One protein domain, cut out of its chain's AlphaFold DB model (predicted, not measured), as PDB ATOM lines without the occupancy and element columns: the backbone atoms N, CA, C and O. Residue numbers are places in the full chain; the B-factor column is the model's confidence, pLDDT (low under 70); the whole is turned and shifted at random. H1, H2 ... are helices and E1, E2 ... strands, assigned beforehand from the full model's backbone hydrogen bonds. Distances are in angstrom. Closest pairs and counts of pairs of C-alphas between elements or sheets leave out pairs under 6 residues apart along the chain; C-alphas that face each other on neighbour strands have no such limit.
ATOM      1  N   PRO A 629     -33.320 -10.853 -24.755       59.88
ATOM      2  CA  PRO A 629     -31.899 -11.163 -24.730       59.88
ATOM      3  C   PRO A 629     -31.720 -12.679 -24.728       59.88
ATOM      4  O   PRO A 629     -32.492 -13.397 -24.090       59.88
ATOM      5  N   ASN A 630     -30.729 -13.179 -25.465       71.06
ATOM      6  CA  ASN A 630     -30.494 -14.619 -25.554       71.06
ATOM      7  C   ASN A 630     -30.449 -15.246 -24.138       71.06
ATOM      8  O   ASN A 630     -29.837 -14.679 -23.230       71.06
ATOM      9  N   ALA A 631     -31.084 -16.411 -23.956       74.25
ATOM     10  CA  ALA A 631     -31.154 -17.130 -22.680       74.25
ATOM     11  C   ALA A 631     -29.780 -17.333 -22.003       74.25
ATOM     12  O   ALA A 631     -29.674 -17.308 -20.775       74.25
ATOM     13  N   GLU A 632     -28.715 -17.480 -22.792       74.88
ATOM     14  CA  GLU A 632     -27.337 -17.578 -22.310       74.88
ATOM     15  C   GLU A 632     -26.861 -16.250 -21.696       74.88
ATOM     16  O   GLU A 632     -26.422 -16.225 -20.546       74.88
ATOM     17  N   ASN A 633     -27.066 -15.122 -22.384       76.19
ATOM     18  CA  ASN A 633     -26.762 -13.785 -21.857       76.19
ATOM     19  C   ASN A 633     -27.577 -13.459 -20.589       76.19
ATOM     20  O   ASN A 633     -27.043 -12.857 -19.659       76.19
ATOM     21  N   LEU A 634     -28.840 -13.900 -20.511       76.19
ATOM     22  CA  LEU A 634     -29.657 -13.786 -19.295       76.19
ATOM     23  C   LEU A 634     -29.079 -14.606 -18.133       76.19
ATOM     24  O   LEU A 634     -29.028 -14.125 -17.005       76.19
ATOM     25  N   THR A 635     -28.594 -15.820 -18.401       78.50
ATOM     26  CA  THR A 635     -27.946 -16.669 -17.387       78.50
ATOM     27  C   THR A 635     -26.661 -16.023 -16.865       78.50
ATOM     28  O   THR A 635     -26.423 -15.982 -15.658       78.50
ATOM     29  N   HIS A 636     -25.850 -15.458 -17.760       76.44
ATOM     30  CA  HIS A 636     -24.658 -14.695 -17.396       76.44
ATOM     31  C   HIS A 636     -24.990 -13.464 -16.542       76.44
ATOM     32  O   HIS A 636     -24.331 -13.229 -15.527       76.44
ATOM     33  N   ALA A 637     -26.046 -12.728 -16.890       71.00
ATOM     34  CA  ALA A 637     -26.523 -11.598 -16.102       71.00
ATOM     35  C   ALA A 637     -26.993 -12.018 -14.700       71.00
ATOM     36  O   ALA A 637     -26.630 -11.371 -13.723       71.00
ATOM     37  N   LEU A 638     -27.725 -13.130 -14.571       76.44
ATOM     38  CA  LEU A 638     -28.142 -13.673 -13.271       76.44
ATOM     39  C   LEU A 638     -26.944 -14.064 -12.392       76.44
ATOM     40  O   LEU A 638     -26.934 -13.759 -11.200       76.44
ATOM     41  N   ASN A 639     -25.913 -14.679 -12.977       77.12
ATOM     42  CA  ASN A 639     -24.674 -15.000 -12.263       77.12
ATOM     43  C   ASN A 639     -23.934 -13.735 -11.811       77.12
ATOM     44  O   ASN A 639     -23.394 -13.697 -10.706       77.12
ATOM     45  N   LEU A 640     -23.935 -12.690 -12.641       77.06
ATOM     46  CA  LEU A 640     -23.366 -11.393 -12.293       77.06
ATOM     47  C   LEU A 640     -24.136 -10.739 -11.137       77.06
ATOM     48  O   LEU A 640     -23.513 -10.262 -10.191       77.06
ATOM     49  N   CYS A 641     -25.473 -10.782 -11.159       74.56
ATOM     50  CA  CYS A 641     -26.315 -10.335 -10.047       74.56
ATOM     51  C   CYS A 641     -25.968 -11.079  -8.752       74.56
ATOM     52  O   CYS A 641     -25.769 -10.449  -7.715       74.56
ATOM     53  N   ALA A 642     -25.861 -12.411  -8.810       71.88
ATOM     54  CA  ALA A 642     -25.502 -13.234  -7.657       71.88
ATOM     55  C   ALA A 642     -24.113 -12.868  -7.109       71.88
ATOM     56  O   ALA A 642     -23.961 -12.696  -5.901       71.88
ATOM     57  N   ALA A 643     -23.128 -12.654  -7.988       69.88
ATOM     58  CA  ALA A 643     -21.779 -12.248  -7.606       69.88
ATOM     59  C   ALA A 643     -21.737 -10.862  -6.938       69.88
ATOM     60  O   ALA A 643     -21.042 -10.692  -5.939       69.88
ATOM     61  N   VAL A 644     -22.501  -9.888  -7.444       69.50
ATOM     62  CA  VAL A 644     -22.584  -8.530  -6.870       69.50
ATOM     63  C   VAL A 644     -23.272  -8.532  -5.502       69.50
ATOM     64  O   VAL A 644     -22.854  -7.801  -4.608       69.50
ATOM     65  N   ILE A 645     -24.296  -9.372  -5.314       68.06
ATOM     66  CA  ILE A 645     -25.013  -9.522  -4.034       68.06
ATOM     67  C   ILE A 645     -24.211 -10.387  -3.034       68.06
ATOM     68  O   ILE A 645     -24.505 -10.384  -1.839       68.06
ATOM     69  N   CYS A 661     -30.171  -1.528  -4.966       72.50
ATOM     70  CA  CYS A 661     -30.675  -1.621  -6.335       72.50
ATOM     71  C   CYS A 661     -29.505  -1.409  -7.307       72.50
ATOM     72  O   CYS A 661     -28.713  -0.481  -7.124       72.50
ATOM     73  N   PHE A 662     -29.390  -2.248  -8.331       79.50
ATOM     74  CA  PHE A 662     -28.389  -2.122  -9.388       79.50
ATOM     75  C   PHE A 662     -29.022  -2.453 -10.740       79.50
ATOM     76  O   PHE A 662     -29.988  -3.211 -10.816       79.50
ATOM     77  N   ILE A 663     -28.482  -1.861 -11.802       84.19
ATOM     78  CA  ILE A 663     -28.918  -2.077 -13.183       84.19
ATOM     79  C   ILE A 663     -27.889  -2.975 -13.862       84.19
ATOM     80  O   ILE A 663     -26.687  -2.752 -13.719       84.19
ATOM     81  N   VAL A 664     -28.347  -3.983 -14.604       82.56
ATOM     82  CA  VAL A 664     -27.469  -4.841 -15.408       82.56
ATOM     83  C   VAL A 664     -27.710  -4.562 -16.884       82.56
ATOM     84  O   VAL A 664     -28.819  -4.768 -17.373       82.56
ATOM     85  N   LYS A 665     -26.665  -4.122 -17.594       83.38
ATOM     86  CA  LYS A 665     -26.694  -3.978 -19.053       83.38
ATOM     87  C   LYS A 665     -26.186  -5.269 -19.691       83.38
ATOM     88  O   LYS A 665     -25.148  -5.806 -19.298       83.38
ATOM     89  N   ILE A 666     -26.959  -5.789 -20.641       81.50
ATOM     90  CA  ILE A 666     -26.765  -7.110 -21.246       81.50
ATOM     91  C   ILE A 666     -26.688  -6.942 -22.767       81.50
ATOM     92  O   ILE A 666     -27.551  -6.269 -23.335       81.50
ATOM     93  N   PRO A 667     -25.723  -7.580 -23.455       75.25
ATOM     94  CA  PRO A 667     -25.689  -7.554 -24.907       75.25
ATOM     95  C   PRO A 667     -26.936  -8.202 -25.511       75.25
ATOM     96  O   PRO A 667     -27.361  -9.293 -25.114       75.25
ATOM     97  N   ARG A 668     -27.495  -7.552 -26.535       68.94
ATOM     98  CA  ARG A 668     -28.718  -8.010 -27.211       68.94
ATOM     99  C   ARG A 668     -28.538  -9.363 -27.905       68.94
ATOM    100  O   ARG A 668     -29.426 -10.210 -27.857       68.94
ATOM    101  N   GLN A 669     -27.388  -9.576 -28.541       69.62
ATOM    102  CA  GLN A 669     -27.059 -10.809 -29.257       69.62
ATOM    103  C   GLN A 669     -25.941 -11.571 -28.544       69.62
ATOM    104  O   GLN A 669     -25.025 -10.974 -27.981       69.62
ATOM    105  N   HIS A 670     -25.984 -12.901 -28.614       73.00
ATOM    106  CA  HIS A 670     -24.885 -13.745 -28.150       73.00
ATOM    107  C   HIS A 670     -23.801 -13.822 -29.239       73.00
ATOM    108  O   HIS A 670     -23.728 -14.782 -30.009       73.00
ATOM    109  N   SER A 671     -23.001 -12.761 -29.360       72.31
ATOM    110  CA  SER A 671     -21.892 -12.667 -30.315       72.31
ATOM    111  C   SER A 671     -20.664 -12.023 -29.678       72.31
ATOM    112  O   SER A 671     -20.763 -11.203 -28.764       72.31
ATOM    113  N   THR A 672     -19.482 -12.367 -30.187       74.19
ATOM    114  CA  THR A 672     -18.212 -11.784 -29.729       74.19
ATOM    115  C   THR A 672     -18.160 -10.270 -29.937       74.19
ATOM    116  O   THR A 672     -17.581  -9.571 -29.108       74.19
ATOM    117  N   SER A 673     -18.800  -9.765 -30.999       70.94
ATOM    118  CA  SER A 673     -18.911  -8.332 -31.293       70.94
ATOM    119  C   SER A 673     -19.781  -7.607 -30.267       70.94
ATOM    120  O   SER A 673     -19.330  -6.632 -29.676       70.94
ATOM    121  N   ALA A 674     -20.989  -8.114 -29.988       69.44
ATOM    122  CA  ALA A 674     -21.897  -7.510 -29.011       69.44
ATOM    123  C   ALA A 674     -21.299  -7.534 -27.594       69.44
ATOM    124  O   ALA A 674     -21.349  -6.538 -26.877       69.44
ATOM    125  N   ALA A 675     -20.641  -8.638 -27.225       73.44
ATOM    126  CA  ALA A 675     -19.902  -8.728 -25.971       73.44
ATOM    127  C   ALA A 675     -18.749  -7.709 -25.896       73.44
ATOM    128  O   ALA A 675     -18.452  -7.183 -24.828       73.44
ATOM    129  N   SER A 676     -18.082  -7.418 -27.019       77.62
ATOM    130  CA  SER A 676     -17.006  -6.423 -27.064       77.62
ATOM    131  C   SER A 676     -17.513  -4.998 -26.876       77.62
ATOM    132  O   SER A 676     -16.875  -4.237 -26.154       77.62
ATOM    133  N   ILE A 677     -18.653  -4.662 -27.481       78.06
ATOM    134  CA  ILE A 677     -19.296  -3.348 -27.351       78.06
ATOM    135  C   ILE A 677     -19.691  -3.098 -25.891       78.06
ATOM    136  O   ILE A 677     -19.246  -2.115 -25.304       78.06
ATOM    137  N   CYS A 678     -20.400  -4.038 -25.251       80.12
ATOM    138  CA  CYS A 678     -20.778  -3.891 -23.842       80.12
ATOM    139  C   CYS A 678     -19.565  -3.825 -22.894       80.12
ATOM    140  O   CYS A 678     -19.599  -3.097 -21.906       80.12
ATOM    141  N   ARG A 679     -18.456  -4.527 -23.192       83.19
ATOM    142  CA  ARG A 679     -17.208  -4.385 -22.412       83.19
ATOM    143  C   ARG A 679     -16.574  -3.006 -22.569       83.19
ATOM    144  O   ARG A 679     -16.097  -2.455 -21.580       83.19
ATOM    145  N   ALA A 680     -16.534  -2.475 -23.791       85.06
ATOM    146  CA  ALA A 680     -16.010  -1.136 -24.048       85.06
ATOM    147  C   ALA A 680     -16.857  -0.080 -23.329       85.06
ATOM    148  O   ALA A 680     -16.317   0.802 -22.666       85.06
ATOM    149  N   GLU A 681     -18.180  -0.229 -23.370       89.62
ATOM    150  CA  GLU A 681     -19.091   0.613 -22.608       89.62
ATOM    151  C   GLU A 681     -18.841   0.520 -21.098       89.62
ATOM    152  O   GLU A 681     -18.704   1.552 -20.457       89.62
ATOM    153  N   ALA A 682     -18.674  -0.676 -20.525       87.06
ATOM    154  CA  ALA A 682     -18.382  -0.819 -19.096       87.06
ATOM    155  C   ALA A 682     -17.124  -0.036 -18.668       87.06
ATOM    156  O   ALA A 682     -17.097   0.568 -17.593       87.06
ATOM    157  N   ILE A 683     -16.086  -0.016 -19.515       90.06
ATOM    158  CA  ILE A 683     -14.861   0.771 -19.300       90.06
ATOM    159  C   ILE A 683     -15.168   2.274 -19.355       90.06
ATOM    160  O   ILE A 683     -14.732   3.024 -18.476       90.06
ATOM    161  N   ARG A 684     -15.953   2.714 -20.345       94.44
ATOM    162  CA  ARG A 684     -16.373   4.114 -20.508       94.44
ATOM    163  C   ARG A 684     -17.252   4.589 -19.347       94.44
ATOM    164  O   ARG A 684     -17.004   5.658 -18.794       94.44
ATOM    165  N   THR A 685     -18.200   3.774 -18.889       92.38
ATOM    166  CA  THR A 685     -19.024   4.050 -17.703       92.38
ATOM    167  C   THR A 685     -18.168   4.131 -16.439       92.38
ATOM    168  O   THR A 685     -18.347   5.044 -15.636       92.38
ATOM    169  N   ALA A 686     -17.187   3.239 -16.266       90.19
ATOM    170  CA  ALA A 686     -16.268   3.299 -15.129       90.19
ATOM    171  C   ALA A 686     -15.413   4.582 -15.136       90.19
ATOM    172  O   ALA A 686     -15.194   5.189 -14.085       90.19
ATOM    173  N   TRP A 687     -14.974   5.038 -16.313       95.75
ATOM    174  CA  TRP A 687     -14.300   6.329 -16.470       95.75
ATOM    175  C   TRP A 687     -15.213   7.512 -16.132       95.75
ATOM    176  O   TRP A 687     -14.797   8.414 -15.397       95.75
ATOM    177  N   ALA A 688     -16.461   7.491 -16.601       95.00
ATOM    178  CA  ALA A 688     -17.443   8.519 -16.282       95.00
ATOM    179  C   ALA A 688     -17.724   8.572 -14.769       95.00
ATOM    180  O   ALA A 688     -17.818   9.656 -14.191       95.00
ATOM    181  N   ALA A 689     -17.786   7.417 -14.102       92.94
ATOM    182  CA  ALA A 689     -17.934   7.326 -12.652       92.94
ATOM    183  C   ALA A 689     -16.743   7.937 -11.903       92.94
ATOM    184  O   ALA A 689     -16.935   8.697 -10.952       92.94
ATOM    185  N   ALA A 690     -15.512   7.670 -12.356       92.38
ATOM    186  CA  ALA A 690     -14.295   8.230 -11.761       92.38
ATOM    187  C   ALA A 690     -14.251   9.770 -11.817       92.38
ATOM    188  O   ALA A 690     -13.633  10.402 -10.963       92.38
ATOM    189  N   HIS A 691     -14.956  10.373 -12.779       93.81
ATOM    190  CA  HIS A 691     -15.099  11.823 -12.919       93.81
ATOM    191  C   HIS A 691     -16.415  12.362 -12.326       93.81
ATOM    192  O   HIS A 691     -16.713  13.550 -12.457       93.81
ATOM    193  N   ALA A 692     -17.211  11.528 -11.646       91.62
ATOM    194  CA  ALA A 692     -18.538  11.869 -11.125       91.62
ATOM    195  C   ALA A 692     -19.484  12.439 -12.205       91.62
ATOM    196  O   ALA A 692     -20.175  13.435 -11.976       91.62
ATOM    197  N   ILE A 693     -19.446  11.847 -13.397       94.44
ATOM    198  CA  ILE A 693     -20.301  12.158 -14.551       94.44
ATOM    199  C   ILE A 693     -21.392  11.087 -14.700       94.44
ATOM    200  O   ILE A 693     -22.537  11.425 -14.986       94.44
ATOM    201  N   GLY A 694     -21.039   9.813 -14.486       91.94
ATOM    202  CA  GLY A 694     -21.919   8.654 -14.677       91.94
ATOM    203  C   GLY A 694     -21.973   7.703 -13.472       91.94
ATOM    204  O   GLY A 694     -21.294   7.944 -12.468       91.94
ATOM    205  N   PRO A 695     -22.796   6.640 -13.547       90.88
ATOM    206  CA  PRO A 695     -23.041   5.708 -12.445       90.88
ATOM    207  C   PRO A 695     -21.829   4.828 -12.137       90.88
ATOM    208  O   PRO A 695     -21.074   4.448 -13.032       90.88
ATOM    209  N   LYS A 696     -21.664   4.427 -10.872       89.50
ATOM    210  CA  LYS A 696     -20.589   3.504 -10.482       89.50
ATOM    211  C   LYS A 696     -20.786   2.113 -11.095       89.50
ATOM    212  O   LYS A 696     -21.852   1.523 -10.968       89.50
ATOM    213  N   VAL A 697     -19.733   1.538 -11.678       88.50
ATOM    214  CA  VAL A 697     -19.721   0.135 -12.134       88.50
ATOM    215  C   VAL A 697     -19.308  -0.781 -10.977       88.50
ATOM    216  O   VAL A 697     -18.282  -0.549 -10.337       88.50
ATOM    217  N   TYR A 698     -20.103  -1.816 -10.698       84.44
ATOM    218  CA  TYR A 698     -19.860  -2.773  -9.612       84.44
ATOM    219  C   TYR A 698     -19.115  -4.023 -10.075       84.44
ATOM    220  O   TYR A 698     -18.197  -4.471  -9.393       84.44
ATOM    221  N   ALA A 699     -19.512  -4.593 -11.214       81.06
ATOM    222  CA  ALA A 699     -18.921  -5.818 -11.740       81.06
ATOM    223  C   ALA A 699     -19.111  -5.929 -13.256       81.06
ATOM    224  O   ALA A 699     -20.070  -5.395 -13.812       81.06
ATOM    225  N   THR A 700     -18.217  -6.670 -13.909       83.88
ATOM    226  CA  THR A 700     -18.265  -6.981 -15.341       83.88
ATOM    227  C   THR A 700     -18.084  -8.486 -15.546       83.88
ATOM    228  O   THR A 700     -17.288  -9.125 -14.858       83.88
ATOM    229  N   ASP A 701     -18.812  -9.073 -16.493       80.25
ATOM    230  CA  ASP A 701     -18.596 -10.445 -16.943       80.25
ATOM    231  C   ASP A 701     -17.759 -10.443 -18.224       80.25
ATOM    232  O   ASP A 701     -18.203 -10.020 -19.290       80.25
ATOM    233  N   CYS A 702     -16.536 -10.964 -18.143       74.88
ATOM    234  CA  CYS A 702     -15.629 -11.024 -19.285       74.88
ATOM    235  C   CYS A 702     -16.159 -11.874 -20.457       74.88
ATOM    236  O   CYS A 702     -15.806 -11.588 -21.605       74.88
ATOM    237  N   LYS A 703     -17.006 -12.884 -20.190       74.19
ATOM    238  CA  LYS A 703     -17.515 -13.815 -21.210       74.19
ATOM    239  C   LYS A 703     -18.642 -13.198 -22.027       74.19
ATOM    240  O   LYS A 703     -18.491 -13.052 -23.238       74.19
ATOM    241  N   SER A 704     -19.736 -12.810 -21.371       74.69
ATOM    242  CA  SER A 704     -20.878 -12.190 -22.050       74.69
ATOM    243  C   SER A 704     -20.643 -10.715 -22.375       74.69
ATOM    244  O   SER A 704     -21.252 -10.192 -23.296       74.69
ATOM    245  N   GLY A 705     -19.757 -10.034 -21.647       79.50
ATOM    246  CA  GLY A 705     -19.596  -8.583 -21.705       79.50
ATOM    247  C   GLY A 705     -20.648  -7.802 -20.917       79.50
ATOM    248  O   GLY A 705     -20.579  -6.576 -20.896       79.50
ATOM    249  N   ALA A 706     -21.596  -8.479 -20.259       83.12
ATOM    250  CA  ALA A 706     -22.578  -7.836 -19.393       83.12
ATOM    251  C   ALA A 706     -21.902  -7.156 -18.194       83.12
ATOM    252  O   ALA A 706     -20.877  -7.627 -17.692       83.12
ATOM    253  N   PHE A 707     -22.486  -6.067 -17.700       86.44
ATOM    254  CA  PHE A 707     -21.968  -5.369 -16.527       86.44
ATOM    255  C   PHE A 707     -23.084  -4.816 -15.642       86.44
ATOM    256  O   PHE A 707     -24.161  -4.458 -16.115       86.44
ATOM    257  N   ALA A 708     -22.813  -4.781 -14.339       84.81
ATOM    258  CA  ALA A 708     -23.712  -4.288 -13.309       84.81
ATOM    259  C   ALA A 708     -23.235  -2.916 -12.829       84.81
ATOM    260  O   ALA A 708     -22.058  -2.743 -12.500       84.81
ATOM    261  N   MET A 709     -24.152  -1.959 -12.755       87.12
ATOM    262  CA  MET A 709     -23.883  -0.581 -12.360       87.12
ATOM    263  C   MET A 709     -24.899  -0.069 -11.339       87.12
ATOM    264  O   MET A 709     -25.942  -0.676 -11.093       87.12
ATOM    265  N   GLU A 710     -24.576   1.059 -10.727       87.50
ATOM    266  CA  GLU A 710     -25.426   1.784  -9.797       87.50
ATOM    267  C   GLU A 710     -26.793   2.106 -10.401       87.50
ATOM    268  O   GLU A 710     -26.898   2.663 -11.493       87.50
ATOM    269  N   CYS A 711     -27.856   1.764  -9.668       85.62
ATOM    270  CA  CYS A 711     -29.194   2.225 -10.002       85.62
ATOM    271  C   CYS A 711     -29.368   3.651  -9.476       85.62
ATOM    272  O   CYS A 711     -29.655   3.850  -8.292       85.62
ATOM    273  N   LEU A 712     -29.215   4.632 -10.361       84.88
ATOM    274  CA  LEU A 712     -29.477   6.033 -10.042       84.88
ATOM    275  C   LEU A 712     -30.964   6.213  -9.704       84.88
ATOM    276  O   LEU A 712     -31.841   5.853 -10.489       84.88
TER     277      LEU A 712
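Overview. This is residues 629 to 645 and 661 to 712 of the 891 residues of the protein "APH domain-containing protein" of Viridothelium virens (UniProt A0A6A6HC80). A small sheet of three short strands makes the middle layer of this model, with one helix over each of its faces: the long helix H2 covers one face and H1 the other. The order across the sheet is E1, E3, E2, antiparallel throughout. The printed part has 69 residues, with two named helices and three named strands in the order H1, E1, H2, E2, E3, a mixed class. It is compact, with a radius of gyration of the C-alphas of 11.4 A and spans of 33 by 26 by 16 A.

Arrangement. In the sheet, the inner strand E3, residues 707 to 710, is antiparallel to the edge strand E1, residues 662 to 665, with N 663 and O 709 2.9 A apart, within hydrogen-bond range. On its other side is E2, residues 697 to 700, also antiparallel, with N 698 and O 708 2.8 A apart, within range; E2 and E3 form a hairpin. H2, residues 672 to 690, is on the sheet at a height of 8.5 A and runs along the strands, at 24 degrees to E3 on the local plane. Its closest C-alphas to E2 are those of Ala 686 and Val 697, 5.6 A apart. H1, residues 631 to 645, is on the opposite face at a height of 8.8 A, slantwise to the strands, at 43 degrees to E3 on the local plane. The closest C-alphas of H1 and E3 are those of Leu 640 and Ala 708, 7.2 A apart. H1 and H2 are apart. E1, H2 and E2 form a split strand-helix-strand unit, two strands running the same way with E3 between them, and its crossover is right-handed. In H1 and H2 every O i to N i+4 pair is within hydrogen-bond range.

Along the chain. E1 measures 10.0 A from first to last C-alpha, E3 10.4 A and E2 7.9 A. H2 measures 27.2 A and H1 21.1 A. H1 begins at C-alpha 631, (-31.154, -17.130, -22.680), and E3 ends at C-alpha 710, (-25.426, 1.784, -9.797).

Size, cuts and confidence. The C-alphas farthest apart, of Ala 631 and His 691, are 34.5 A apart. Residues 646 to 660 are not printed, and C-alphas 645 and 661 are 10.0 A apart across this cut. The links printed whole are short. The pLDDT is under 70 at residues 629, 643 to 645, 668 to 669 and 674.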